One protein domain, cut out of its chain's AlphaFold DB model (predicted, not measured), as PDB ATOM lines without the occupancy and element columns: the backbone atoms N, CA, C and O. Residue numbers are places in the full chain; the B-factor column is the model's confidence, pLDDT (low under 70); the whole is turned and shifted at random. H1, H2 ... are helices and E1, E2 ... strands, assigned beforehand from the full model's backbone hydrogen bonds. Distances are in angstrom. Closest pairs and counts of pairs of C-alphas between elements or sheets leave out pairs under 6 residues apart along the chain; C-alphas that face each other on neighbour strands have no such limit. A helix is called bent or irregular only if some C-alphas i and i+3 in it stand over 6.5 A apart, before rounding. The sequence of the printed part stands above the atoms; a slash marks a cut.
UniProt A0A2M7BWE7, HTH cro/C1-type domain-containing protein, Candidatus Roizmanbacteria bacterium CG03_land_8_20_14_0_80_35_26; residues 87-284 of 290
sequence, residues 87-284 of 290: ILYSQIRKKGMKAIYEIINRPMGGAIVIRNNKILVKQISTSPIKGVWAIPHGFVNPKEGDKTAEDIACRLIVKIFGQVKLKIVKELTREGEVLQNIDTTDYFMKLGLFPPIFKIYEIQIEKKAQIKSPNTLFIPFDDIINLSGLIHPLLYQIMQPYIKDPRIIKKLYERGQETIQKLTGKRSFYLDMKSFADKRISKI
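What this domain is: This is residues 87 to 284 of the 290 residues of the protein "HTH cro/C1-type domain-containing protein" of Candidatus Roizmanbacteria bacterium CG03_land_8_20_14_0_80_35_26 (UniProt A0A2M7BWE7). A strongly twisted sheet of four strands, E3, E1, E5 and E4, curls round the helix H2, which covers one of its faces; beside it E2 and E6 make a small two-stranded sheet, and E6 leads straight into H4, which together with H5 packs on one part of the long helix H6. H7 turns off at the end of H6 and runs back toward H1, a bent helix, folded back on itself, that lies at one end of the longest axis. The printed part has 198 residues with seven named helices and six named strands, in the order H1 E1 E2 E3 H2 E4 H3 E5 E6 H4 H5 H6 H7. The larger sheet is mixed, in the order E3 E1 E5 E4, the smaller one is antiparallel, and the class is mixed, helices and strands. The whole is compact, with a radius of gyration of the C-alphas of 16.9 A, and spans 51 by 36 by 35 A.

How they stand to each other: H1, residues 87 to 104, was assigned as one helix by its hydrogen bonds but is bent: C-alphas 94 and 97 are 9.5 A apart. Its arms H1a, residues 87 to 94, and H1b, residues 97 to 104, touch, closest at the C-alphas of Gln 91 and Ala 99, 6.8 A, and run opposite ways at a shallow tilt of 33 degrees, only just short of steep. E1, residues 107 to 112, is antiparallel to the edge strand E3, residues 137 to 139, with N 109 and O 138 2.9 A apart. On its other side E1 is parallel to E5, residues 197 to 205, with N 110 and O 199 2.8 A apart. E5 is antiparallel to the edge strand E4, residues 166 to 171, with N 169 and O 202 2.8 A apart. H2, residues 149 to 161, is on this sheet, two layers with a helix on one face; the closest C-alphas of H2 and E1 are those of Ala 149 and Gly 109, 4.2 A. E2, residues 118 to 123, is antiparallel to E6, residues 216 to 220, with N 121 and O 217 2.9 A apart. H6, residues 246 to 264, touches H4, residues 221 to 226, with its residues 248 to 255 alone, closest at the C-alphas of Leu 252 and Ile 225, 6.0 A. With residues 249 to 256 alone H6 touches H5, residues 235 to 239; the C-alphas of Leu 252 and Tyr 236 are closest, 5.2 A. H3, residues 185 to 190, is close to H6 but not clearly touching, as is H7, residues 267 to 282, about perpendicular to H6 at 85 degrees. Every O i to N i+4 pair is within hydrogen-bond range in H1a, H1b, H2, H3, H5 and H6; H7 has 11 of 12, and the irregular H4, where C-alphas 222 and 225 are 7.1 A apart, has 0 of 2, with 1 of 3 O i to N i+3 pairs.

Where its parts are: H1a begins at C-alpha 87 (36.630, -22.835, -25.709). E5, the longest strand, measures 25.1 A from its first to its last C-alpha, and H2 18.9 A. H6 measures 27.4 A from C-alpha 246 (67.809, -22.374, -3.166), and H7 23.7 A, ending at C-alpha 282 (27.364, -21.661, -18.156).

The domain as a whole: The two C-alphas farthest apart are those of Arg 93 and Lys 208, 51.7 A. The printed part has no cut. The links E2 to E3 and E4 to H3 are long, 13 residues each. The mean pLDDT of the printed part is 89.6; 19 residues are under 70, namely 87 to 95, 98 to 101, 103 to 104 and 281 to 284.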
ATOM      1  N   ILE A  87      37.313 -23.691 -26.678       64.12
ATOM      2  CA  ILE A  87      36.630 -22.835 -25.709       64.12
ATOM      3  C   ILE A  87      36.646 -21.387 -26.201       64.12
ATOM      4  O   ILE A  87      35.581 -20.771 -26.252       64.12
ATOM      5  N   LEU A  88      37.810 -20.858 -26.591       63.59
ATOM      6  CA  LEU A  88      37.983 -19.504 -27.126       63.59
ATOM      7  C   LEU A  88      37.060 -19.241 -28.311       63.59
ATOM      8  O   LEU A  88      36.221 -18.342 -28.255       63.59
ATOM      9  N   TYR A  89      37.179 -20.045 -29.363       63.44
ATOM     10  CA  TYR A  89      36.420 -19.897 -30.597       63.44
ATOM     11  C   TYR A  89      34.921 -20.083 -30.361       63.44
ATOM     12  O   TYR A  89      34.119 -19.304 -30.877       63.44
ATOM     13  N   SER A  90      34.519 -21.043 -29.522       63.31
ATOM     14  CA  SER A  90      33.121 -21.227 -29.118       63.31
ATOM     15  C   SER A  90      32.583 -20.019 -28.345       63.31
ATOM     16  O   SER A  90      31.454 -19.592 -28.596       63.31
ATOM     17  N   GLN A  91      33.375 -19.418 -27.445       63.88
ATOM     18  CA  GLN A  91      32.971 -18.208 -26.717       63.88
ATOM     19  C   GLN A  91      32.861 -16.994 -27.639       63.88
ATOM     20  O   GLN A  91      31.847 -16.303 -27.578       63.88
ATOM     21  N   ILE A  92      33.842 -16.761 -28.518       64.50
ATOM     22  CA  ILE A  92      33.805 -15.666 -29.505       64.50
ATOM     23  C   ILE A  92      32.558 -15.797 -30.364       64.50
ATOM     24  O   ILE A  92      31.796 -14.842 -30.499       64.50
ATOM     25  N   ARG A  93      32.319 -16.995 -30.906       65.94
ATOM     26  CA  ARG A  93      31.198 -17.252 -31.809       65.94
ATOM     27  C   ARG A  93      29.845 -17.058 -31.132       65.94
ATOM     28  O   ARG A  93      28.925 -16.561 -31.767       65.94
ATOM     29  N   LYS A  94      29.707 -17.463 -29.864       68.38
ATOM     30  CA  LYS A  94      28.426 -17.395 -29.138       68.38
ATOM     31  C   LYS A  94      28.156 -16.040 -28.490       68.38
ATOM     32  O   LYS A  94      26.998 -15.672 -28.351       68.38
ATOM     33  N   LYS A  95      29.193 -15.357 -27.999       68.00
ATOM     34  CA  LYS A  95      29.055 -14.241 -27.043       68.00
ATOM     35  C   LYS A  95      29.912 -13.016 -27.396       68.00
ATOM     36  O   LYS A  95      29.897 -12.030 -26.662       68.00
ATOM     37  N   GLY A  96      30.655 -13.062 -28.502       75.00
ATOM     38  CA  GLY A  96      31.531 -11.983 -28.949       75.00
ATOM     39  C   GLY A  96      32.785 -11.798 -28.087       75.00
ATOM     40  O   GLY A  96      33.040 -12.526 -27.126       75.00
ATOM     41  N   MET A  97      33.592 -10.791 -28.434       71.94
ATOM     42  CA  MET A  97      34.898 -10.549 -27.804       71.94
ATOM     43  C   MET A  97      34.789 -10.098 -26.335       71.94
ATOM     44  O   MET A  97      35.670 -10.391 -25.527       71.94
ATOM     45  N   LYS A  98      33.683  -9.442 -25.953       69.88
ATOM     46  CA  LYS A  98      33.431  -8.978 -24.576       69.88
ATOM     47  C   LYS A  98      33.458 -10.125 -23.558       69.88
ATOM     48  O   LYS A  98      34.014  -9.971 -22.475       69.88
ATOM     49  N   ALA A  99      32.939 -11.296 -23.929       67.12
ATOM     50  CA  ALA A  99      32.952 -12.478 -23.071       67.12
ATOM     51  C   ALA A  99      34.370 -12.973 -22.761       67.12
ATOM     52  O   ALA A  99      34.632 -13.412 -21.644       67.12
ATOM     53  N   ILE A 100      35.297 -12.879 -23.721       68.69
ATOM     54  CA  ILE A 100      36.705 -13.212 -23.481       68.69
ATOM     55  C   ILE A 100      37.316 -12.225 -22.499       68.69
ATOM     56  O   ILE A 100      37.939 -12.659 -21.533       68.69
ATOM     57  N   TYR A 101      37.117 -10.924 -22.716       68.12
ATOM     58  CA  TYR A 101      37.637  -9.900 -21.813       68.12
ATOM     59  C   TYR A 101      37.180 -10.143 -20.374       68.12
ATOM     60  O   TYR A 101      37.996 -10.114 -19.461       68.12
ATOM     61  N   GLU A 102      35.908 -10.473 -20.158       70.75
ATOM     62  CA  GLU A 102      35.395 -10.802 -18.824       70.75
ATOM     63  C   GLU A 102      35.963 -12.113 -18.258       70.75
ATOM     64  O   GLU A 102      36.135 -12.233 -17.047       70.75
ATOM     65  N   ILE A 103      36.261 -13.112 -19.093       69.81
ATOM     66  CA  ILE A 103      36.880 -14.373 -18.652       69.81
ATOM     67  C   ILE A 103      38.337 -14.159 -18.239       69.81
ATOM     68  O   ILE A 103      38.741 -14.680 -17.197       69.81
ATOM     69  N   ILE A 104      39.096 -13.417 -19.047       68.75
ATOM     70  CA  ILE A 104      40.519 -13.127 -18.831       68.75
ATOM     71  C   ILE A 104      40.690 -12.180 -17.641       68.75
ATOM     72  O   ILE A 104      41.544 -12.403 -16.786       68.75
ATOM     73  N   ASN A 105      39.817 -11.179 -17.516       72.00
ATOM     74  CA  ASN A 105      39.903 -10.178 -16.454       72.00
ATOM     75  C   ASN A 105      39.232 -10.610 -15.145       72.00
ATOM     76  O   ASN A 105      39.141  -9.805 -14.220       72.00
ATOM     77  N   ARG A 106      38.746 -11.855 -15.027       79.44
ATOM     78  CA  ARG A 106      38.185 -12.348 -13.761       79.44
ATOM     79  C   ARG A 106      39.308 -12.536 -12.747       79.44
ATOM     80  O   ARG A 106      40.132 -13.439 -12.929       79.44
ATOM     81  N   PRO A 107      39.323 -11.750 -11.658       85.94
ATOM     82  CA  PRO A 107      40.370 -11.883 -10.676       85.94
ATOM     83  C   PRO A 107      40.208 -13.199  -9.914       85.94
ATOM     84  O   PRO A 107      39.105 -13.694  -9.655       85.94
ATOM     85  N   MET A 108      41.347 -13.761  -9.555       92.19
ATOM     86  CA  MET A 108      41.476 -14.896  -8.666       92.19
ATOM     87  C   MET A 108      42.105 -14.385  -7.372       92.19
ATOM     88  O   MET A 108      43.072 -13.632  -7.420       92.19
ATOM     89  N   GLY A 109      41.539 -14.758  -6.229       94.88
ATOM     90  CA  GLY A 109      42.046 -14.374  -4.914       94.88
ATOM     91  C   GLY A 109      42.761 -15.543  -4.258       94.88
ATOM     92  O   GLY A 109      42.236 -16.659  -4.250       94.88
ATOM     93  N   GLY A 110      43.954 -15.300  -3.726       96.88
ATOM     94  CA  GLY A 110      44.753 -16.243  -2.951       96.88
ATOM     95  C   GLY A 110      45.072 -15.685  -1.570       96.88
ATOM     96  O   GLY A 110      45.222 -14.477  -1.405       96.88
ATOM     97  N   ALA A 111      45.190 -16.564  -0.582       96.69
ATOM     98  CA  ALA A 111      45.534 -16.201   0.785       96.69
ATOM     99  C   ALA A 111      46.811 -16.919   1.232       96.69
ATOM    100  O   ALA A 111      46.872 -18.148   1.222       96.69
ATOM    101  N   ILE A 112      47.800 -16.156   1.687       96.50
ATOM    102  CA  ILE A 112      48.941 -16.664   2.446       96.50
ATOM    103  C   ILE A 112      48.663 -16.415   3.922       96.50
ATOM    104  O   ILE A 112      48.455 -15.282   4.343       96.50
ATOM    105  N   VAL A 113      48.684 -17.484   4.713       95.75
ATOM    106  CA  VAL A 113      48.620 -17.402   6.174       95.75
ATOM    107  C   VAL A 113      49.877 -18.050   6.722       95.75
ATOM    108  O   VAL A 113      50.083 -19.254   6.543       95.75
ATOM    109  N   ILE A 114      50.709 -17.250   7.386       95.25
ATOM    110  CA  ILE A 114      51.972 -17.691   7.978       95.25
ATOM    111  C   ILE A 114      51.858 -17.674   9.501       95.25
ATOM    112  O   ILE A 114      51.367 -16.718  10.097       95.25
ATOM    113  N   ARG A 115      52.330 -18.743  10.148       94.12
ATOM    114  CA  ARG A 115      52.431 -18.830  11.609       94.12
ATOM    115  C   ARG A 115      53.648 -19.649  12.007       94.12
ATOM    116  O   ARG A 115      53.745 -20.808  11.626       94.12
ATOM    117  N   ASN A 116      54.536 -19.075  12.819       93.81
ATOM    118  CA  ASN A 116      55.726 -19.754  13.349       93.81
ATOM    119  C   ASN A 116      56.558 -20.444  12.246       93.81
ATOM    120  O   ASN A 116      56.846 -21.633  12.351       93.81
ATOM    121  N   ASN A 117      56.881 -19.714  11.169       95.50
ATOM    122  CA  ASN A 117      57.613 -20.232  10.000       95.50
ATOM    123  C   ASN A 117      56.911 -21.399   9.269       95.50
ATOM    124  O   ASN A 117      57.553 -22.234   8.633       95.50
ATOM    125  N   LYS A 118      55.580 -21.487   9.394       97.06
ATOM    126  CA  LYS A 118      54.738 -22.448   8.677       97.06
ATOM    127  C   LYS A 118      53.755 -21.723   7.777       97.06
ATOM    128  O   LYS A 118      53.170 -20.729   8.205       97.06
ATOM    129  N   ILE A 119      53.522 -22.256   6.583       97.88
ATOM    130  CA  ILE A 119      52.495 -21.781   5.651       97.88
ATOM    131  C   ILE A 119      51.259 -22.676   5.726       97.88
ATOM    132  O   ILE A 119      51.363 -23.895   5.868       97.88
ATOM    133  N   LEU A 120      50.080 -22.070   5.632       98.38
ATOM    134  CA  LEU A 120      48.826 -22.791   5.453       98.38
ATOM    135  C   LEU A 120      48.689 -23.274   4.005       98.38
ATOM    136  O   LEU A 120      48.638 -22.469   3.077       98.38
ATOM    137  N   VAL A 121      48.546 -24.583   3.823       98.31
ATOM    138  CA  VAL A 121      48.248 -25.204   2.527       98.31
ATOM    139  C   VAL A 121      46.968 -26.022   2.603       98.31
ATOM    140  O   VAL A 121      46.584 -26.530   3.660       98.31
ATOM    141  N   LYS A 122      46.296 -26.153   1.462       98.19
ATOM    142  CA  LYS A 122      45.036 -26.876   1.310       98.19
ATOM    143  C   LYS A 122      45.048 -27.692   0.023       98.19
ATOM    144  O   LYS A 122      45.486 -27.200  -1.015       98.19
ATOM    145  N   GLN A 123      44.522 -28.914   0.071       98.12
ATOM    146  CA  GLN A 123      44.243 -29.662  -1.151       98.12
ATOM    147  C   GLN A 123      43.027 -29.088  -1.871       98.12
ATOM    148  O   GLN A 123      41.963 -28.880  -1.277       98.12
ATOM    149  N   ILE A 124      43.165 -28.885  -3.177       96.56
ATOM    150  CA  ILE A 124      42.070 -28.441  -4.031       96.56
ATOM    151  C   ILE A 124      40.995 -29.533  -4.061       96.56
ATOM    152  O   ILE A 124      41.277 -30.702  -4.318       96.56
ATOM    153  N   SER A 125      39.742 -29.175  -3.775       94.94
ATOM    154  CA  SER A 125      38.637 -30.139  -3.668       94.94
ATOM    155  C   SER A 125      37.934 -30.427  -4.996       94.94
ATOM    156  O   SER A 125      37.123 -31.352  -5.075       94.94
ATOM    157  N   THR A 126      38.237 -29.655  -6.040       91.81
ATOM    158  CA  THR A 126      37.533 -29.677  -7.327       91.81
ATOM    159  C   THR A 126      38.410 -30.195  -8.462       91.81
ATOM    160  O   THR A 126      39.576 -29.821  -8.571       91.81
ATOM    161  N   SER A 127      37.821 -31.003  -9.348       90.56
ATOM    162  CA  SER A 127      38.421 -31.364 -10.638       90.56
ATOM    163  C   SER A 127      38.695 -30.123 -11.502       90.56
ATOM    164  O   SER A 127      37.994 -29.115 -11.355       90.56
ATOM    165  N   PRO A 128      39.695 -30.182 -12.398       90.50
ATOM    166  CA  PRO A 128      40.505 -31.363 -12.770       90.50
ATOM    167  C   PRO A 128      41.722 -31.621 -11.861       90.50
ATOM    168  O   PRO A 128      42.365 -32.660 -11.957       90.50
ATOM    169  N   ILE A 129      42.046 -30.682 -10.971       93.62
ATOM    170  CA  ILE A 129      43.259 -30.706 -10.136       93.62
ATOM    171  C   ILE A 129      42.960 -31.106  -8.684       93.62
ATOM    172  O   ILE A 129      43.620 -30.664  -7.744       93.62
ATOM    173  N   LYS A 130      41.937 -31.945  -8.485       95.50
ATOM    174  CA  LYS A 130      41.527 -32.413  -7.158       95.50
ATOM    175  C   LYS A 130      42.694 -33.122  -6.457       95.50
ATOM    176  O   LYS A 130      43.344 -33.983  -7.042       95.50
ATOM    177  N   GLY A 131      42.929 -32.782  -5.191       96.62
ATOM    178  CA  GLY A 131      43.984 -33.358  -4.353       96.62
ATOM    179  C   GLY A 131      45.344 -32.660  -4.456       96.62
ATOM    180  O   GLY A 131      46.226 -32.961  -3.658       96.62
ATOM    181  N   VAL A 132      45.527 -31.718  -5.387       97.62
ATOM    182  CA  VAL A 132      46.765 -30.930  -5.496       97.62
ATOM    183  C   VAL A 132      46.858 -29.948  -4.327       97.62
ATOM    184  O   VAL A 132      45.907 -29.211  -4.065       97.62
ATOM    185  N   TRP A 133      47.994 -29.919  -3.628       98.44
ATOM    186  CA  TRP A 133      48.266 -28.965  -2.550       98.44
ATOM    187  C   TRP A 133      48.569 -27.574  -3.095       98.44
ATOM    188  O   TRP A 133      49.437 -27.420  -3.946       98.44
ATOM    189  N   ALA A 134      47.908 -26.548  -2.570       97.94
ATOM    190  CA  ALA A 134      48.151 -25.153  -2.922       97.94
ATOM    191  C   ALA A 134      47.939 -24.238  -1.710       97.94
ATOM    192  O   ALA A 134      47.417 -24.671  -0.679       97.94
ATOM    193  N   ILE A 135      48.264 -22.951  -1.846       98.00
ATOM    194  CA  ILE A 135      47.672 -21.942  -0.959       98.00
ATOM    195  C   ILE A 135      46.149 -21.914  -1.166       98.00
ATOM    196  O   ILE A 135      45.695 -22.178  -2.286       98.00
ATOM    197  N   PRO A 136      45.340 -21.588  -0.143       98.00
ATOM    198  CA  PRO A 136      43.916 -21.343  -0.337       98.00
ATOM    199  C   PRO A 136      43.695 -20.275  -1.413       98.00
ATOM    200  O   PRO A 136      44.146 -19.141  -1.271       98.00
ATOM    201  N   HIS A 137      43.011 -20.641  -2.493       96.94
ATOM    202  CA  HIS A 137      42.696 -19.724  -3.582       96.94
ATOM    203  C   HIS A 137      41.369 -20.069  -4.257       96.94
ATOM    204  O   HIS A 137      40.839 -21.174  -4.105       96.94
ATOM    205  N   GLY A 138      40.829 -19.130  -5.028       94.38
ATOM    206  CA  GLY A 138      39.607 -19.344  -5.790       94.38
ATOM    207  C   GLY A 138      39.233 -18.167  -6.680       94.38
ATOM    208  O   GLY A 138      39.879 -17.123  -6.676       94.38
ATOM    209  N   PHE A 139      38.167 -18.352  -7.453       90.75
ATOM    210  CA  PHE A 139      37.567 -17.302  -8.277       90.75
ATOM    211  C   PHE A 139      36.474 -16.555  -7.513       90.75
ATOM    212  O   PHE A 139      35.898 -17.107  -6.569       90.75
ATOM    213  N   VAL A 140      36.159 -15.339  -7.973       87.44
ATOM    214  CA  VAL A 140      35.020 -14.550  -7.480       87.44
ATOM    215  C   VAL A 140      33.749 -15.392  -7.570       87.44
ATOM    216  O   VAL A 140      33.412 -15.920  -8.636       87.44
ATOM    217  N   ASN A 141      33.029 -15.499  -6.458       88.31
ATOM    218  CA  ASN A 141      31.712 -16.106  -6.396       88.31
ATOM    219  C   ASN A 141      30.699 -15.116  -5.795       88.31
ATOM    220  O   ASN A 141      30.539 -15.074  -4.574       88.31
ATOM    221  N   PRO A 142      29.949 -14.369  -6.630       86.31
ATOM    222  CA  PRO A 142      28.981 -13.386  -6.141       86.31
ATOM    223  C   PRO A 142      27.883 -13.995  -5.261       86.31
ATOM    224  O   PRO A 142      27.363 -13.329  -4.373       86.31
ATOM    225  N   LYS A 143      27.557 -15.285  -5.454       88.88
ATOM    226  CA  LYS A 143      26.580 -16.003  -4.612       88.88
ATOM    227  C   LYS A 143      27.066 -16.210  -3.178       88.88
ATOM    228  O   LYS A 143      26.256 -16.455  -2.296       88.88
ATOM    229  N   GLU A 144      28.376 -16.149  -2.959       92.19
ATOM    230  CA  GLU A 144      28.989 -16.192  -1.631       92.19
ATOM    231  C   GLU A 144      29.373 -14.792  -1.124       92.19
ATOM    232  O   GLU A 144      30.030 -14.684  -0.095       92.19
ATOM    233  N   GLY A 145      28.945 -13.731  -1.823       92.38
ATOM    234  CA  GLY A 145      29.180 -12.341  -1.436       92.38
ATOM    235  C   GLY A 145      30.496 -11.739  -1.932       92.38
ATOM    236  O   GLY A 145      30.774 -10.588  -1.608       92.38
ATOM    237  N   ASP A 146      31.286 -12.465  -2.730       94.31
ATOM    238  CA  ASP A 146      32.562 -11.955  -3.238       94.31
ATOM    239  C   ASP A 146      32.343 -10.813  -4.241       94.31
ATOM    240  O   ASP A 146      31.651 -10.994  -5.250       94.31
ATOM    241  N   LYS A 147      32.994  -9.668  -4.018       92.31
ATOM    242  CA  LYS A 147      33.060  -8.551  -4.975       92.31
ATOM    243  C   LYS A 147      34.475  -8.340  -5.505       92.31
ATOM    244  O   LYS A 147      34.655  -7.889  -6.632       92.31
ATOM    245  N   THR A 148      35.476  -8.682  -4.703       93.88
ATOM    246  CA  THR A 148      36.895  -8.437  -4.963       93.88
ATOM    247  C   THR A 148      37.731  -9.701  -4.748       93.88
ATOM    248  O   THR A 148      37.255 -10.704  -4.216       93.88
ATOM    249  N   ALA A 149      39.002  -9.669  -5.158       94.75
ATOM    250  CA  ALA A 149      39.936 -10.761  -4.870       94.75
ATOM    251  C   ALA A 149      40.249 -10.900  -3.370       94.75
ATOM    252  O   ALA A 149      40.528 -11.997  -2.885       94.75
ATOM    253  N   GLU A 150      40.176  -9.786  -2.649       96.88
ATOM    254  CA  GLU A 150      40.331  -9.714  -1.205       96.88
ATOM    255  C   GLU A 150      39.199 -10.460  -0.485       96.88
ATOM    256  O   GLU A 150      39.469 -11.309   0.368       96.88
ATOM    257  N   ASP A 151      37.943 -10.236  -0.899       96.38
ATOM    258  CA  ASP A 151      36.776 -10.935  -0.340       96.38
ATOM    259  C   ASP A 151      36.931 -12.455  -0.461       96.38
ATOM    260  O   ASP A 151      36.687 -13.190   0.498       96.38
ATOM    261  N   ILE A 152      37.420 -12.929  -1.616       96.25
ATOM    262  CA  ILE A 152      37.715 -14.348  -1.854       96.25
ATOM    263  C   ILE A 152      38.732 -14.854  -0.831       96.25
ATOM    264  O   ILE A 152      38.509 -15.893  -0.205       96.25
ATOM    265  N   ALA A 153      39.860 -14.154  -0.682       97.31
ATOM    266  CA  ALA A 153      40.936 -14.562   0.212       97.31
ATOM    267  C   ALA A 153      40.424 -14.661   1.659       97.31
ATOM    268  O   ALA A 153      40.579 -15.704   2.301       97.31
ATOM    269  N   CYS A 154      39.705 -13.640   2.133       97.50
ATOM    270  CA  CYS A 154      39.069 -13.623   3.449       97.50
ATOM    271  C   CYS A 154      38.063 -14.766   3.625       97.50
ATOM    272  O   CYS A 154      38.153 -15.533   4.589       97.50
ATOM    273  N   ARG A 155      37.140 -14.948   2.674       97.06
ATOM    274  CA  ARG A 155      36.132 -16.016   2.704       97.06
ATOM    275  C   ARG A 155      36.766 -17.400   2.771       97.06
ATOM    276  O   ARG A 155      36.288 -18.255   3.519       97.06
ATOM    277  N   LEU A 156      37.828 -17.649   2.009       97.12
ATOM    278  CA  LEU A 156      38.527 -18.934   2.017       97.12
ATOM    279  C   LEU A 156      39.145 -19.232   3.385       97.12
ATOM    280  O   LEU A 156      39.037 -20.363   3.860       97.12
ATOM    281  N   ILE A 157      39.728 -18.231   4.047       98.00
ATOM    282  CA  ILE A 157      40.262 -18.396   5.404       98.00
ATOM    283  C   ILE A 157      39.132 -18.610   6.419       98.00
ATOM    284  O   ILE A 157      39.219 -19.535   7.230       98.00
ATOM    285  N   VAL A 158      38.025 -17.868   6.331       97.00
ATOM    286  CA  VAL A 158      36.833 -18.103   7.171       97.00
ATOM    287  C   VAL A 158      36.282 -19.520   6.971       97.00
ATOM    288  O   VAL A 158      35.961 -20.199   7.941       97.00
ATOM    289  N   LYS A 159      36.242 -20.041   5.740       96.62
ATOM    290  CA  LYS A 159      35.845 -21.438   5.475       96.62
ATOM    291  C   LYS A 159      36.795 -22.463   6.105       96.62
ATOM    292  O   LYS A 159      36.369 -23.573   6.416       96.62
ATOM    293  N   ILE A 160      38.074 -22.120   6.281       97.69
ATOM    294  CA  ILE A 160      39.073 -23.011   6.882       97.69
ATOM    295  C   ILE A 160      38.982 -23.026   8.407       97.69
ATOM    296  O   ILE A 160      39.053 -24.102   8.997       97.69
ATOM    297  N   PHE A 161      38.834 -21.865   9.045       97.31
ATOM    298  CA  PHE A 161      38.920 -21.722  10.506       97.31
ATOM    299  C   PHE A 161      37.561 -21.512  11.199       97.31
ATOM    300  O   PHE A 161      37.459 -21.606  12.424       97.31
ATOM    301  N   GLY A 162      36.493 -21.268  10.441       95.62
ATOM    302  CA  GLY A 162      35.211 -20.780  10.947       95.62
ATOM    303  C   GLY A 162      35.219 -19.263  11.158       95.62
ATOM    304  O   GLY A 162      36.040 -18.548  10.590       95.62
ATOM    305  N   GLN A 163      34.296 -18.766  11.983       94.25
ATOM    306  CA  GLN A 163      34.203 -17.342  12.304       94.25
ATOM    307  C   GLN A 163      35.447 -16.887  13.084       94.25
ATOM    308  O   GLN A 163      35.607 -17.191  14.266       94.25
ATOM    309  N   VAL A 164      36.343 -16.177  12.400       96.06
ATOM    310  CA  VAL A 164      37.594 -15.639  12.944       96.06
ATOM    311  C   VAL A 164      37.762 -14.188  12.519       96.06
ATOM    312  O   VAL A 164      37.317 -13.798  11.440       96.06
ATOM    313  N   LYS A 165      38.424 -13.385  13.356       96.81
ATOM    314  CA  LYS A 165      38.813 -12.027  12.980       96.81
ATOM    315  C   LYS A 165      40.098 -12.082  12.155       96.81
ATOM    316  O   LYS A 165      41.106 -12.637  12.605       96.81
ATOM    317  N   LEU A 166      40.019 -11.542  10.944       97.12
ATOM    318  CA  LEU A 166      41.106 -11.499   9.976       97.12
ATOM    319  C   LEU A 166      41.641 -10.076   9.866       97.12
ATOM    320  O   LEU A 166      40.872  -9.117   9.909       97.12
ATOM    321  N   LYS A 167      42.952  -9.963   9.681       97.25
ATOM    322  CA  LYS A 167      43.626  -8.726   9.304       97.25
ATOM    323  C   LYS A 167      44.421  -8.990   8.035       97.25
ATOM    324  O   LYS A 167      45.299  -9.853   8.028       97.25
ATOM    325  N   ILE A 168      44.132  -8.244   6.977       97.00
ATOM    326  CA  ILE A 168      44.967  -8.256   5.778       97.00
ATOM    327  C   ILE A 168      46.211  -7.441   6.086       97.00
ATOM    328  O   ILE A 168      46.127  -6.289   6.510       97.00
ATOM    329  N   VAL A 169      47.365  -8.077   5.934       96.31
ATOM    330  CA  VAL A 169      48.662  -7.449   6.164       96.31
ATOM    331  C   VAL A 169      49.073  -6.687   4.911       96.31
ATOM    332  O   VAL A 169      49.422  -5.515   5.008       96.31
ATOM    333  N   LYS A 170      49.001  -7.341   3.740       96.06
ATOM    334  CA  LYS A 170      49.369  -6.752   2.444       96.06
ATOM    335  C   LYS A 170      48.893  -7.564   1.233       96.06
ATOM    336  O   LYS A 170      48.662  -8.767   1.343       96.06
ATOM    337  N   GLU A 171      48.796  -6.909   0.072       96.50
ATOM    338  CA  GLU A 171      48.632  -7.541  -1.251       96.50
ATOM    339  C   GLU A 171      50.017  -7.801  -1.860       96.50
ATOM    340  O   GLU A 171      50.694  -6.873  -2.284       96.50
ATOM    341  N   LEU A 172      50.446  -9.061  -1.916       94.38
ATOM    342  CA  LEU A 172      51.800  -9.474  -2.316       94.38
ATOM    343  C   LEU A 172      52.070  -9.358  -3.819       94.38
ATOM    344  O   LEU A 172      53.219  -9.390  -4.244       94.38
ATOM    345  N   THR A 173      51.014  -9.286  -4.622       92.06
ATOM    346  CA  THR A 173      51.062  -9.208  -6.090       92.06
ATOM    347  C   THR A 173      50.933  -7.781  -6.611       92.06
ATOM    348  O   THR A 173      50.858  -7.575  -7.819       92.06
ATOM    349  N   ARG A 174      50.841  -6.790  -5.719       92.12
ATOM    350  CA  ARG A 174      50.828  -5.378  -6.101       92.12
ATOM    351  C   ARG A 174      52.197  -4.981  -6.667       92.12
ATOM    352  O   ARG A 174      53.212  -5.576  -6.323       92.12
ATOM    353  N   GLU A 175      52.223  -3.960  -7.516       89.62
ATOM    354  CA  GLU A 175      53.471  -3.339  -7.964       89.62
ATOM    355  C   GLU A 175      54.365  -2.957  -6.769       89.62
ATOM    356  O   GLU A 175      53.893  -2.370  -5.792       89.62
ATOM    357  N   GLY A 176      55.642  -3.335  -6.842       84.62
ATOM    358  CA  GLY A 176      56.646  -3.159  -5.792       84.62
ATOM    359  C   GLY A 176      56.732  -4.299  -4.768       84.62
ATOM    360  O   GLY A 176      57.655  -4.302  -3.957       84.62
ATOM    361  N   GLU A 177      55.819  -5.274  -4.789       94.56
ATOM    362  CA  GLU A 177      55.775  -6.359  -3.799       94.56
ATOM    363  C   GLU A 177      56.429  -7.663  -4.275       94.56
ATOM    364  O   GLU A 177      56.713  -7.889  -5.452       94.56
ATOM    365  N   VAL A 178      56.674  -8.557  -3.312       89.62
ATOM    366  CA  VAL A 178      57.497  -9.768  -3.484       89.62
ATOM    367  C   VAL A 178      56.964 -10.778  -4.508       89.62
ATOM    368  O   VAL A 178      57.738 -11.602  -4.987       89.62
ATOM    369  N   LEU A 179      55.675 -10.729  -4.859       90.88
ATOM    370  CA  LEU A 179      55.042 -11.589  -5.868       90.88
ATOM    371  C   LEU A 179      54.491 -10.792  -7.063       90.88
ATOM    372  O   LEU A 179      53.644 -11.309  -7.788       90.88
ATOM    373  N   GLN A 180      54.959  -9.561  -7.305       89.19
ATOM    374  CA  GLN A 180      54.500  -8.732  -8.434       89.19
ATOM    375  C   GLN A 180      54.667  -9.415  -9.806       89.19
ATOM    376  O   GLN A 180      53.871  -9.201 -10.712       89.19
ATOM    377  N   ASN A 181      55.685 -10.274  -9.943       84.12
ATOM    378  CA  ASN A 181      56.043 -10.958 -11.189       84.12
ATOM    379  C   ASN A 181      55.634 -12.435 -11.177       84.12
ATOM    380  O   ASN A 181      56.299 -13.256 -11.807       84.12
ATOM    381  N   ILE A 182      54.594 -12.799 -10.417       87.94
ATOM    382  CA  ILE A 182      54.122 -14.181 -10.405       87.94
ATOM    383  C   ILE A 182      53.656 -14.582 -11.812       87.94
ATOM    384  O   ILE A 182      52.672 -14.065 -12.338       87.94
ATOM    385  N   ASP A 183      54.366 -15.521 -12.431       86.62
ATOM    386  CA  ASP A 183      54.018 -16.027 -13.751       86.62
ATOM    387  C   ASP A 183      52.969 -17.129 -13.614       86.62
ATOM    388  O   ASP A 183      53.271 -18.291 -13.321       86.62
ATOM    389  N   THR A 184      51.712 -16.739 -13.804       86.75
ATOM    390  CA  THR A 184      50.577 -17.659 -13.907       86.75
ATOM    391  C   THR A 184      50.372 -18.155 -15.337       86.75
ATOM    392  O   THR A 184      49.720 -19.179 -15.540       86.75
ATOM    393  N   THR A 185      50.949 -17.482 -16.329       81.81
ATOM    394  CA  THR A 185      50.678 -17.718 -17.748       81.81
ATOM    395  C   THR A 185      51.124 -19.105 -18.164       81.81
ATOM    396  O   THR A 185      50.284 -19.907 -18.570       81.81
ATOM    397  N   ASP A 186      52.407 -19.421 -17.977       79.62
ATOM    398  CA  ASP A 186      52.982 -20.714 -18.371       79.62
ATOM    399  C   ASP A 186      52.193 -21.892 -17.775       79.62
ATOM    400  O   ASP A 186      51.807 -22.828 -18.476       79.62
ATOM    401  N   TYR A 187      51.866 -21.814 -16.483       85.25
ATOM    402  CA  TYR A 187      51.155 -22.884 -15.788       85.25
ATOM    403  C   TYR A 187      49.712 -23.064 -16.266       85.25
ATOM    404  O   TYR A 187      49.315 -24.179 -16.610       85.25
ATOM    405  N   PHE A 188      48.907 -21.996 -16.258       85.38
ATOM    406  CA  PHE A 188      47.501 -22.117 -16.643       85.38
ATOM    407  C   PHE A 188      47.392 -22.536 -18.110       85.38
ATOM    408  O   PHE A 188      46.587 -23.411 -18.425       85.38
ATOM    409  N   MET A 189      48.273 -22.028 -18.976       82.06
ATOM    410  CA  MET A 189      48.339 -22.464 -20.365       82.06
ATOM    411  C   MET A 189      48.712 -23.940 -20.496       82.06
ATOM    412  O   MET A 189      48.044 -24.651 -21.237       82.06
ATOM    413  N   LYS A 190      49.694 -24.454 -19.749       80.75
ATOM    414  CA  LYS A 190      50.019 -25.897 -19.741       80.75
ATOM    415  C   LYS A 190      48.859 -26.784 -19.271       80.75
ATOM    416  O   LYS A 190      48.825 -27.963 -19.604       80.75
ATOM    417  N   LEU A 191      47.908 -26.235 -18.514       80.38
ATOM    418  CA  LEU A 191      46.673 -26.922 -18.126       80.38
ATOM    419  C   LEU A 191      45.505 -26.718 -19.105       80.38
ATOM    420  O   LEU A 191      44.409 -27.214 -18.841       80.38
ATOM    421  N   GLY A 192      45.689 -25.971 -20.195       76.56
ATOM    422  CA  GLY A 192      44.607 -25.604 -21.112       76.56
ATOM    423  C   GLY A 192      43.591 -24.645 -20.499       76.56
ATOM    424  O   GLY A 192      42.412 -24.660 -20.856       76.56
ATOM    425  N   LEU A 193      44.029 -23.831 -19.540       79.88
ATOM    426  CA  LEU A 193      43.238 -22.817 -18.859       79.88
ATOM    427  C   LEU A 193      43.706 -21.416 -19.250       79.88
ATOM    428  O   LEU A 193      44.878 -21.175 -19.525       79.88
ATOM    429  N   PHE A 194      42.784 -20.461 -19.184       79.31
ATOM    430  CA  PHE A 194      43.162 -19.056 -19.243       79.31
ATOM    431  C   PHE A 194      43.866 -18.632 -17.962       79.31
ATOM    432  O   PHE A 194      43.328 -18.903 -16.878       79.31
ATOM    433  N   PRO A 195      45.004 -17.929 -18.071       82.75
ATOM    434  CA  PRO A 195      45.641 -17.346 -16.910       82.75
ATOM    435  C   PRO A 195      44.737 -16.257 -16.326       82.75
ATOM    436  O   PRO A 195      44.340 -15.339 -17.044       82.75
ATOM    437  N   PRO A 196      44.361 -16.361 -15.043       86.38
ATOM    438  CA  PRO A 196      43.625 -15.304 -14.379       86.38
ATOM    439  C   PRO A 196      44.571 -14.215 -13.878       86.38
ATOM    440  O   PRO A 196      45.751 -14.463 -13.617       86.38
ATOM    441  N   ILE A 197      44.010 -13.034 -13.619       87.56
ATOM    442  CA  ILE A 197      44.667 -12.022 -12.786       87.56
ATOM    443  C   ILE A 197      44.681 -12.555 -11.352       87.56
ATOM    444  O   ILE A 197      43.663 -12.523 -10.657       87.56
ATOM    445  N   PHE A 198      45.812 -13.106 -10.922       92.69
ATOM    446  CA  PHE A 198      45.928 -13.738  -9.613       92.69
ATOM    447  C   PHE A 198      46.449 -12.738  -8.587       92.69
ATOM    448  O   PHE A 198      47.599 -12.318  -8.653       92.69
ATOM    449  N   LYS A 199      45.593 -12.368  -7.633       95.31
ATOM    450  CA  LYS A 199      45.949 -11.504  -6.510       95.31
ATOM    451  C   LYS A 199      46.135 -12.319  -5.244       95.31
ATOM    452  O   LYS A 199      45.260 -13.114  -4.895       95.31
ATOM    453  N   ILE A 200      47.251 -12.122  -4.553       96.94
ATOM    454  CA  ILE A 200      47.585 -12.880  -3.344       96.94
ATOM    455  C   ILE A 200      47.712 -11.926  -2.164       96.94
ATOM    456  O   ILE A 200      48.443 -10.943  -2.232       96.94
ATOM    457  N   TYR A 201      47.026 -12.248  -1.072       97.69
ATOM    458  CA  TYR A 201      47.006 -11.454   0.151       97.69
ATOM    459  C   TYR A 201      47.669 -12.215   1.292       97.69
ATOM    460  O   TYR A 201      47.368 -13.387   1.525       97.69
ATOM    461  N   GLU A 202      48.542 -11.544   2.032       97.50
ATOM    462  CA  GLU A 202      49.019 -12.029   3.322       97.50
ATOM    463  C   GLU A 202      47.973 -11.702   4.392       97.50
ATOM    464  O   GLU A 202      47.604 -10.541   4.583       97.50
ATOM    465  N   ILE A 203      47.471 -12.728   5.079       97.75
ATOM    466  CA  ILE A 203      46.391 -12.615   6.059       97.75
ATOM    467  C   ILE A 203      46.869 -13.123   7.417       97.75
ATOM    468  O   ILE A 203      47.306 -14.266   7.569       97.75
ATOM    469  N   GLN A 204      46.704 -12.280   8.431       97.12
ATOM    470  CA  GLN A 204      46.919 -12.614   9.830       97.12
ATOM    471  C   GLN A 204      45.586 -12.959  10.508       97.12
ATOM    472  O   GLN A 204      44.578 -12.271  10.338       97.12
ATOM    473  N   ILE A 205      45.592 -14.016  11.320       96.25
ATOM    474  CA  ILE A 205      44.464 -14.398  12.177       96.25
ATOM    475  C   ILE A 205      44.750 -13.854  13.581       96.25
ATOM    476  O   ILE A 205      45.738 -14.248  14.199       96.25
ATOM    477  N   GLU A 206      43.917 -12.940  14.085       92.06
ATOM    478  CA  GLU A 206      44.225 -12.183  15.315       92.06
ATOM    479  C   GLU A 206      44.200 -13.030  16.599       92.06
ATOM    480  O   GLU A 206      44.841 -12.687  17.590       92.06
ATOM    481  N   LYS A 207      43.457 -14.140  16.605       91.38
ATOM    482  CA  LYS A 207      43.325 -15.044  17.757       91.38
ATOM    483  C   LYS A 207      43.712 -16.466  17.371       91.38
ATOM    484  O   LYS A 207      43.662 -16.845  16.203       91.38
ATOM    485  N   LYS A 208      44.069 -17.287  18.366       89.19
ATOM    486  CA  LYS A 208      44.291 -18.725  18.151       89.19
ATOM    487  C   LYS A 208      43.020 -19.339  17.556       89.19
ATOM    488  O   LYS A 208      41.989 -19.383  18.216       89.19
ATOM    489  N   ALA A 209      43.126 -19.824  16.324       93.06
ATOM    490  CA  ALA A 209      42.072 -20.548  15.631       93.06
ATOM    491  C   ALA A 209      42.534 -21.970  15.305       93.06
ATOM    492  O   ALA A 209      43.722 -22.209  15.063       93.06
ATOM    493  N   GLN A 210      41.590 -22.909  15.309       95.50
ATOM    494  CA  GLN A 210      41.815 -24.292  14.897       95.50
ATOM    495  C   GLN A 210      41.326 -24.487  13.463       95.50
ATOM    496  O   GLN A 210      40.308 -23.924  13.064       95.50
ATOM    497  N   ILE A 211      42.062 -25.281  12.686       97.38
ATOM    498  CA  ILE A 211      41.650 -25.670  11.337       97.38
ATOM    499  C   ILE A 211      40.414 -26.569  11.466       97.38
ATOM    500  O   ILE A 211      40.475 -27.607  12.117       97.38
ATOM    501  N   LYS A 212      39.303 -26.175  10.840       96.44
ATOM    502  CA  LYS A 212      38.048 -26.945  10.783       96.44
ATOM    503  C   LYS A 212      37.861 -27.676   9.457       96.44
ATOM    504  O   LYS A 212      37.038 -28.578   9.352       96.44
ATOM    505  N   SER A 213      38.584 -27.257   8.422       94.81
ATOM    506  CA  SER A 213      38.428 -27.811   7.082       94.81
ATOM    507  C   SER A 213      39.364 -29.002   6.850       94.81
ATOM    508  O   SER A 213      40.560 -28.883   7.125       94.81
ATOM    509  N   PRO A 214      38.871 -30.124   6.291       95.44
ATOM    510  CA  PRO A 214      39.713 -31.273   5.982       95.44
ATOM    511  C   PRO A 214      40.767 -30.930   4.920       95.44
ATOM    512  O   PRO A 214      40.651 -29.931   4.193       95.44
ATOM    513  N   ASN A 215      41.796 -31.778   4.829       97.12
ATOM    514  CA  ASN A 215      42.893 -31.673   3.860       97.12
ATOM    515  C   ASN A 215      43.539 -30.281   3.840       97.12
ATOM    516  O   ASN A 215      43.807 -29.705   2.784       97.12
ATOM    517  N   THR A 216      43.704 -29.710   5.030       98.25
ATOM    518  CA  THR A 216      44.279 -28.388   5.259       98.25
ATOM    519  C   THR A 216      45.246 -28.501   6.426       98.25
ATOM    520  O   THR A 216      44.895 -29.094   7.445       98.25
ATOM    521  N   LEU A 217      46.457 -27.967   6.292       98.06
ATOM    522  CA  LEU A 217      47.477 -28.052   7.337       98.06
ATOM    523  C   LEU A 217      48.440 -26.867   7.288       98.06
ATOM    524  O   LEU A 217      48.571 -26.199   6.262       98.06
ATOM    525  N   PHE A 218      49.122 -26.626   8.407       98.12
ATOM    526  CA  PHE A 218      50.297 -25.761   8.456       98.12
ATOM    527  C   PHE A 218      51.551 -26.604   8.264       98.12
ATOM    528  O   PHE A 218      51.780 -27.533   9.041       98.12
ATOM    529  N   ILE A 219      52.381 -26.242   7.292       98.00
ATOM    530  CA  ILE A 219      53.646 -26.922   7.011       98.00
ATOM    531  C   ILE A 219      54.830 -25.971   7.176       98.00
ATOM    532  O   ILE A 219      54.748 -24.842   6.682       98.00
ATOM    533  N   PRO A 220      55.910 -26.373   7.872       98.06
ATOM    534  CA  PRO A 220      57.156 -25.612   7.875       98.06
ATOM    535  C   PRO A 220      57.646 -25.334   6.456       98.06
ATOM    536  O   PRO A 220      57.495 -26.176   5.571       98.06
ATOM    537  N   PHE A 221      58.235 -24.161   6.235       96.75
ATOM    538  CA  PHE A 221      58.714 -23.782   4.904       96.75
ATOM    539  C   PHE A 221      59.727 -24.783   4.340       96.75
ATOM    540  O   PHE A 221      59.645 -25.120   3.165       96.75
ATOM    541  N   ASP A 222      60.609 -25.319   5.184       95.19
ATOM    542  CA  ASP A 222      61.635 -26.278   4.763       95.19
ATOM    543  C   ASP A 222      61.066 -27.680   4.478       95.19
ATOM    544  O   ASP A 222      61.623 -28.437   3.685       95.19
ATOM    545  N   ASP A 223      59.902 -28.000   5.050       97.31
ATOM    546  CA  ASP A 223      59.244 -29.300   4.900       97.31
ATOM    547  C   ASP A 223      58.264 -29.352   3.728       97.31
ATOM    548  O   ASP A 223      57.728 -30.414   3.417       97.31
ATOM    549  N   ILE A 224      58.007 -28.237   3.041       96.94
ATOM    550  CA  ILE A 224      57.007 -28.188   1.967       96.94
ATOM    551  C   ILE A 224      57.306 -29.175   0.824       96.94
ATOM    552  O   ILE A 224      56.392 -29.743   0.223       96.94
ATOM    553  N   ILE A 225      58.587 -29.458   0.578       96.81
ATOM    554  CA  ILE A 225      59.036 -30.467  -0.391       96.81
ATOM    555  C   ILE A 225      58.714 -31.903   0.034       96.81
ATOM    556  O   ILE A 225      58.768 -32.790  -0.815       96.81
ATOM    557  N   ASN A 226      58.323 -32.128   1.288       97.06
ATOM    558  CA  ASN A 226      57.944 -33.426   1.842       97.06
ATOM    559  C   ASN A 226      56.419 -33.640   1.861       97.06
ATOM    560  O   ASN A 226      55.958 -34.690   2.305       97.06
ATOM    561  N   LEU A 227      55.613 -32.686   1.359       97.12
ATOM    562  CA  LEU A 227      54.164 -32.885   1.205       97.12
ATOM    563  C   LEU A 227      53.880 -34.148   0.399       97.12
ATOM    564  O   LEU A 227      54.351 -34.270  -0.732       97.12
ATOM    565  N   SER A 228      53.053 -35.042   0.932       96.44
ATOM    566  CA  SER A 228      52.592 -36.210   0.190       96.44
ATOM    567  C   SER A 228      51.626 -35.793  -0.926       96.44
ATOM    568  O   SER A 228      50.720 -34.983  -0.728       96.44
ATOM    569  N   GLY A 229      51.815 -36.352  -2.122       96.31
ATOM    570  CA  GLY A 229      50.966 -36.081  -3.285       96.31
ATOM    571  C   GLY A 229      51.504 -34.994  -4.218       96.31
ATOM    572  O   GLY A 229      52.707 -34.758  -4.307       96.31
ATOM    573  N   LEU A 230      50.599 -34.383  -4.979       97.69
ATOM    574  CA  LEU A 230      50.928 -33.377  -5.989       97.69
ATOM    575  C   LEU A 230      50.899 -31.974  -5.382       97.69
ATOM    576  O   LEU A 230      50.087 -31.702  -4.496       97.69
ATOM    577  N   ILE A 231      51.743 -31.080  -5.887       97.69
ATOM    578  CA  ILE A 231      51.813 -29.690  -5.428       97.69
ATOM    579  C   ILE A 231      51.537 -28.739  -6.584       97.69
ATOM    580  O   ILE A 231      51.917 -28.976  -7.727       97.69
ATOM    581  N   HIS A 232      50.864 -27.641  -6.286       96.38
ATOM    582  CA  HIS A 232      50.537 -26.645  -7.281       96.38
ATOM    583  C   HIS A 232      51.824 -25.960  -7.757       96.38
ATOM    584  O   HIS A 232      52.574 -25.470  -6.913       96.38
ATOM    585  N   PRO A 233      52.083 -25.851  -9.072       94.06
ATOM    586  CA  PRO A 233      53.349 -25.321  -9.586       94.06
ATOM    587  C   PRO A 233      53.667 -23.911  -9.099       94.06
ATOM    588  O   PRO A 233      54.806 -23.624  -8.773       94.06
ATOM    589  N   LEU A 234      52.664 -23.047  -8.930       94.94
ATOM    590  CA  LEU A 234      52.890 -21.701  -8.380       94.94
ATOM    591  C   LEU A 234      53.448 -21.673  -6.947       94.94
ATOM    592  O   LEU A 234      53.927 -20.624  -6.522       94.94
ATOM    593  N   LEU A 235      53.432 -22.786  -6.199       95.88
ATOM    594  CA  LEU A 235      54.013 -22.818  -4.857       95.88
ATOM    595  C   LEU A 235      55.509 -22.492  -4.858       95.88
ATOM    596  O   LEU A 235      55.952 -21.860  -3.909       95.88
ATOM    597  N   TYR A 236      56.285 -22.841  -5.894       95.31
ATOM    598  CA  TYR A 236      57.713 -22.488  -5.894       95.31
ATOM    599  C   TYR A 236      57.914 -20.962  -5.914       95.31
ATOM    600  O   TYR A 236      58.707 -20.454  -5.128       95.31
ATOM    601  N   GLN A 237      57.148 -20.233  -6.739       93.62
ATOM    602  CA  GLN A 237      57.221 -18.767  -6.830       93.62
ATOM    603  C   GLN A 237      56.715 -18.115  -5.546       93.62
ATOM    604  O   GLN A 237      57.349 -17.215  -5.010       93.62
ATOM    605  N   ILE A 238      55.593 -18.618  -5.020       95.88
ATOM    606  CA  ILE A 238      54.988 -18.121  -3.780       95.88
ATOM    607  C   ILE A 238      55.939 -18.289  -2.591       95.88
ATOM    608  O   ILE A 238      55.994 -17.424  -1.723       95.88
ATOM    609  N   MET A 239      56.679 -19.397  -2.540       96.50
ATOM    610  CA  MET A 239      57.567 -19.719  -1.424       96.50
ATOM    611  C   MET A 239      58.970 -19.125  -1.553       96.50
ATOM    612  O   MET A 239      59.674 -19.040  -0.549       96.50
ATOM    613  N   GLN A 240      59.377 -18.700  -2.752       95.00
ATOM    614  CA  GLN A 240      60.706 -18.145  -3.020       95.00
ATOM    615  C   GLN A 240      61.112 -16.998  -2.077       95.00
ATOM    616  O   GLN A 240      62.248 -17.024  -1.611       95.00
ATOM    617  N   PRO A 241      60.230 -16.047  -1.705       94.81
ATOM    618  CA  PRO A 241      60.585 -14.996  -0.747       94.81
ATOM    619  C   PRO A 241      60.800 -15.493   0.692       94.81
ATOM    620  O   PRO A 241      61.382 -14.780   1.506       94.81
ATOM    621  N   TYR A 242      60.302 -16.687   1.031       94.62
ATOM    622  CA  TYR A 242      60.248 -17.200   2.404       94.62
ATOM    623  C   TYR A 242      61.273 -18.306   2.687       94.62
ATOM    624  O   TYR A 242      61.623 -18.543   3.843       94.62
ATOM    625  N   ILE A 243      61.759 -18.990   1.650       95.44
ATOM    626  CA  ILE A 243      62.721 -20.089   1.762       95.44
ATOM    627  C   ILE A 243      64.110 -19.583   1.386       95.44
ATOM    628  O   ILE A 243      64.342 -19.139   0.265       95.44
ATOM    629  N   LYS A 244      65.054 -19.700   2.323       95.00
ATOM    630  CA  LYS A 244      66.439 -19.250   2.120       95.00
ATOM    631  C   LYS A 244      67.286 -20.242   1.321       95.00
ATOM    632  O   LYS A 244      68.225 -19.821   0.658       95.00
ATOM    633  N   ASP A 245      66.988 -21.541   1.399       96.69
ATOM    634  CA  ASP A 245      67.772 -22.567   0.705       96.69
ATOM    635  C   ASP A 245      67.327 -22.698  -0.769       96.69
ATOM    636  O   ASP A 245      66.236 -23.220  -1.043       96.69
ATOM    637  N   PRO A 246      68.163 -22.300  -1.749       95.12
ATOM    638  CA  PRO A 246      67.809 -22.374  -3.166       95.12
ATOM    639  C   PRO A 246      67.577 -23.812  -3.654       95.12
ATOM    640  O   PRO A 246      66.862 -24.027  -4.636       95.12
ATOM    641  N   ARG A 247      68.127 -24.823  -2.967       96.81
ATOM    642  CA  ARG A 247      67.914 -26.239  -3.304       96.81
ATOM    643  C   ARG A 247      66.472 -26.660  -3.039       96.81
ATOM    644  O   ARG A 247      65.934 -27.474  -3.787       96.81
ATOM    645  N   ILE A 248      65.837 -26.101  -2.008       96.69
ATOM    646  CA  ILE A 248      64.428 -26.365  -1.689       96.69
ATOM    647  C   ILE A 248      63.527 -25.727  -2.754       96.69
ATOM    648  O   ILE A 248      62.618 -26.390  -3.251       96.69
ATOM    649  N   ILE A 249      63.822 -24.494  -3.186       96.62
ATOM    650  CA  ILE A 249      63.090 -23.827  -4.279       96.62
ATOM    651  C   ILE A 249      63.208 -24.594  -5.595       96.62
ATOM    652  O   ILE A 249      62.197 -24.826  -6.260       96.62
ATOM    653  N   LYS A 250      64.412 -25.061  -5.946       95.75
ATOM    654  CA  LYS A 250      64.616 -25.902  -7.131       95.75
ATOM    655  C   LYS A 250      63.773 -27.182  -7.071       95.75
ATOM    656  O   LYS A 250      63.047 -27.476  -8.017       95.75
ATOM    657  N   LYS A 251      63.797 -27.900  -5.943       97.44
ATOM    658  CA  LYS A 251      62.979 -29.112  -5.746       97.44
ATOM    659  C   LYS A 251      61.478 -28.823  -5.824       97.44
ATOM    660  O   LYS A 251      60.731 -29.612  -6.395       97.44
ATOM    661  N   LEU A 252      61.017 -27.699  -5.271       96.56
ATOM    662  CA  LEU A 252      59.623 -27.260  -5.397       96.56
ATOM    663  C   LEU A 252      59.225 -27.025  -6.857       96.56
ATOM    664  O   LEU A 252      58.149 -27.459  -7.271       96.56
ATOM    665  N   TYR A 253      60.084 -26.365  -7.636       95.56
ATOM    666  CA  TYR A 253      59.860 -26.158  -9.064       95.56
ATOM    667  C   TYR A 253      59.728 -27.493  -9.807       95.56
ATOM    668  O   TYR A 253      58.740 -27.707 -10.512       95.56
ATOM    669  N   GLU A 254      60.672 -28.415  -9.596       95.44
ATOM    670  CA  GLU A 254      60.682 -29.749 -10.217       95.44
ATOM    671  C   GLU A 254      59.405 -30.536  -9.888       95.44
ATOM    672  O   GLU A 254      58.736 -31.042 -10.790       95.44
ATOM    673  N   ARG A 255      58.992 -30.555  -8.614       97.31
ATOM    674  CA  ARG A 255      57.731 -31.183  -8.176       97.31
ATOM    675  C   ARG A 255      56.486 -30.524  -8.781       97.31
ATOM    676  O   ARG A 255      55.477 -31.193  -9.031       97.31
ATOM    677  N   GLY A 256      56.533 -29.214  -9.018       95.19
ATOM    678  CA  GLY A 256      55.505 -28.493  -9.763       95.19
ATOM    679  C   GLY A 256      55.411 -28.979 -11.211       95.19
ATOM    680  O   GLY A 256      54.329 -29.342 -11.669       95.19
ATOM    681  N   GLN A 257      56.538 -29.065 -11.922       92.50
ATOM    682  CA  GLN A 257      56.558 -29.572 -13.301       92.50
ATOM    683  C   GLN A 257      56.077 -31.030 -13.381       92.50
ATOM    684  O   GLN A 257      55.254 -31.360 -14.236       92.50
ATOM    685  N   GLU A 258      56.496 -31.881 -12.441       95.38
ATOM    686  CA  GLU A 258      56.008 -33.260 -12.318       95.38
ATOM    687  C   GLU A 258      54.483 -33.309 -12.119       95.38
ATOM    688  O   GLU A 258      53.796 -34.156 -12.689       95.38
ATOM    689  N   THR A 259      53.927 -32.373 -11.343       95.56
ATOM    690  CA  THR A 259      52.475 -32.266 -11.147       95.56
ATOM    691  C   THR A 259      51.753 -31.964 -12.455       95.56
ATOM    692  O   THR A 259      50.752 -32.622 -12.741       95.56
ATOM    693  N   ILE A 260      52.262 -31.034 -13.268       90.94
ATOM    694  CA  ILE A 260      51.691 -30.737 -14.591       90.94
ATOM    695  C   ILE A 260      51.688 -32.006 -15.443       90.94
ATOM    696  O   ILE A 260      50.625 -32.418 -15.893       90.94
ATOM    697  N   GLN A 261      52.840 -32.668 -15.581       90.69
ATOM    698  CA  GLN A 261      52.982 -33.887 -16.387       90.69
ATOM    699  C   GLN A 261      52.032 -35.004 -15.931       90.69
ATOM    700  O   GLN A 261      51.357 -35.630 -16.747       90.69
ATOM    701  N   LYS A 262      51.929 -35.246 -14.617       93.00
ATOM    702  CA  LYS A 262      51.036 -36.274 -14.056       93.00
ATOM    703  C   LYS A 262      49.559 -35.946 -14.228       93.00
ATOM    704  O   LYS A 262      48.747 -36.868 -14.280       93.00
ATOM    705  N   LEU A 263      49.188 -34.668 -14.231       91.44
ATOM    706  CA  LEU A 263      47.810 -34.251 -14.464       91.44
ATOM    707  C   LEU A 263      47.463 -34.391 -15.943       91.44
ATOM    708  O   LEU A 263      46.521 -35.108 -16.267       91.44
ATOM    709  N   THR A 264      48.247 -33.780 -16.828       86.31
ATOM    710  CA  THR A 264      47.969 -33.757 -18.271       86.31
ATOM    711  C   THR A 264      48.134 -35.128 -18.925       86.31
ATOM    712  O   THR A 264      47.415 -35.442 -19.866       86.31
ATOM    713  N   GLY A 265      48.984 -36.004 -18.377       85.00
ATOM    714  CA  GLY A 265      49.129 -37.386 -18.842       85.00
ATOM    715  C   GLY A 265      47.922 -38.293 -18.561       85.00
ATOM    716  O   GLY A 265      47.845 -39.399 -19.096       85.00
ATOM    717  N   LYS A 266      46.955 -37.870 -17.733       87.00
ATOM    718  CA  LYS A 266      45.753 -38.669 -17.442       87.00
ATOM    719  C   LYS A 266      44.679 -38.430 -18.495       87.00
ATOM    720  O   LYS A 266      44.194 -37.318 -18.650       87.00
ATOM    721  N   ARG A 267      44.155 -39.497 -19.107       80.00
ATOM    722  CA  ARG A 267      43.000 -39.396 -20.023       80.00
ATOM    723  C   ARG A 267      41.787 -38.704 -19.382       80.00
ATOM    724  O   ARG A 267      41.099 -37.931 -20.042       80.00
ATOM    725  N   SER A 268      41.540 -38.956 -18.094       85.12
ATOM    726  CA  SER A 268      40.437 -38.334 -17.351       85.12
ATOM    727  C   SER A 268      40.596 -36.821 -17.190       85.12
ATOM    728  O   SER A 268      39.591 -36.129 -17.072       85.12
ATOM    729  N   PHE A 269      41.825 -36.293 -17.222       84.38
ATOM    730  CA  PHE A 269      42.080 -34.861 -17.078       84.38
ATOM    731  C   PHE A 269      41.389 -34.060 -18.177       84.38
ATOM    732  O   PHE A 269      40.723 -33.079 -17.873       84.38
ATOM    733  N   TYR A 270      41.460 -34.510 -19.431       77.12
ATOM    734  CA  TYR A 270      40.815 -33.830 -20.558       77.12
ATOM    735  C   TYR A 270      39.284 -33.822 -20.451       77.12
ATOM    736  O   TYR A 270      38.646 -32.814 -20.758       77.12
ATOM    737  N   LEU A 271      38.688 -34.923 -19.980       79.81
ATOM    738  CA  LEU A 271      37.242 -35.010 -19.752       79.81
ATOM    739  C   LEU A 271      36.804 -34.077 -18.617       79.81
ATOM    740  O   LEU A 271      35.849 -33.311 -18.770       79.81
ATOM    741  N   ASP A 272      37.541 -34.096 -17.508       84.00
ATOM    742  CA  ASP A 272      37.309 -33.222 -16.361       84.00
ATOM    743  C   ASP A 272      37.478 -31.749 -16.736       84.00
ATOM    744  O   ASP A 272      36.671 -30.911 -16.342       84.00
ATOM    745  N   MET A 273      38.501 -31.436 -17.530       81.44
ATOM    746  CA  MET A 273      38.778 -30.099 -18.034       81.44
ATOM    747  C   MET A 273      37.667 -29.586 -18.942       81.44
ATOM    748  O   MET A 273      37.225 -28.449 -18.776       81.44
ATOM    749  N   LYS A 274      37.162 -30.423 -19.856       77.19
ATOM    750  CA  LYS A 274      36.009 -30.075 -20.693       77.19
ATOM    751  C   LYS A 274      34.781 -29.773 -19.833       77.19
ATOM    752  O   LYS A 274      34.190 -28.706 -19.961       77.19
ATOM    753  N   SER A 275      34.464 -30.650 -18.875       82.69
ATOM    754  CA  SER A 275      33.349 -30.439 -17.941       82.69
ATOM    755  C   SER A 275      33.522 -29.172 -17.094       82.69
ATOM    756  O   SER A 275      32.567 -28.423 -16.868       82.69
ATOM    757  N   PHE A 276      34.741 -28.912 -16.621       82.12
ATOM    758  CA  PHE A 276      35.084 -27.716 -15.860       82.12
ATOM    759  C   PHE A 276      34.874 -26.448 -16.694       82.12
ATOM    760  O   PHE A 276      34.233 -25.504 -16.220       82.12
ATOM    761  N   ALA A 277      35.356 -26.440 -17.935       73.69
ATOM    762  CA  ALA A 277      35.175 -25.335 -18.861       73.69
ATOM    763  C   ALA A 277      33.694 -25.078 -19.154       73.69
ATOM    764  O   ALA A 277      33.237 -23.947 -18.987       73.69
ATOM    765  N   ASP A 278      32.921 -26.117 -19.475       73.62
ATOM    766  CA  ASP A 278      31.484 -26.009 -19.751       73.62
ATOM    767  C   ASP A 278      30.716 -25.416 -18.558       73.62
ATOM    768  O   ASP A 278      29.914 -24.489 -18.713       73.62
ATOM    769  N   LYS A 279      31.015 -25.874 -17.332       78.88
ATOM    770  CA  LYS A 279      30.438 -25.319 -16.091       78.88
ATOM    771  C   LYS A 279      30.844 -23.869 -15.850       78.88
ATOM    772  O   LYS A 279      30.067 -23.095 -15.291       78.88
ATOM    773  N   ARG A 280      32.071 -23.493 -16.205       72.00
ATOM    774  CA  ARG A 280      32.544 -22.112 -16.067       72.00
ATOM    775  C   ARG A 280      31.828 -21.206 -17.062       72.00
ATOM    776  O   ARG A 280      31.394 -20.130 -16.669       72.00
ATOM    777  N   ILE A 281      31.648 -21.676 -18.294       66.69
ATOM    778  CA  ILE A 281      30.953 -20.984 -19.385       66.69
ATOM    779  C   ILE A 281      29.474 -20.760 -19.058       66.69
ATOM    780  O   ILE A 281      28.953 -19.673 -19.324       66.69
ATOM    781  N   SER A 282      28.794 -21.757 -18.484       69.75
ATOM    782  CA  SER A 282      27.364 -21.661 -18.156       69.75
ATOM    783  C   SER A 282      27.070 -20.689 -17.013       69.75
ATOM    784  O   SER A 282      26.008 -20.075 -16.985       69.75
ATOM    785  N   LYS A 283      28.025 -20.486 -16.096       68.12
ATOM    786  CA  LYS A 283      27.921 -19.514 -14.993       68.12
ATOM    787  C   LYS A 283      28.166 -18.064 -15.412       68.12
ATOM    788  O   LYS A 283      28.060 -17.168 -14.577       68.12
ATOM    789  N   ILE A 284      28.535 -17.811 -16.665       63.94
ATOM    790  CA  ILE A 284      28.632 -16.451 -17.196       63.94
ATOM    791  C   ILE A 284      27.227 -16.037 -17.636       63.94
ATOM    792  O   ILE A 284      26.841 -16.255 -18.784       63.94
TER     793      ILE A 284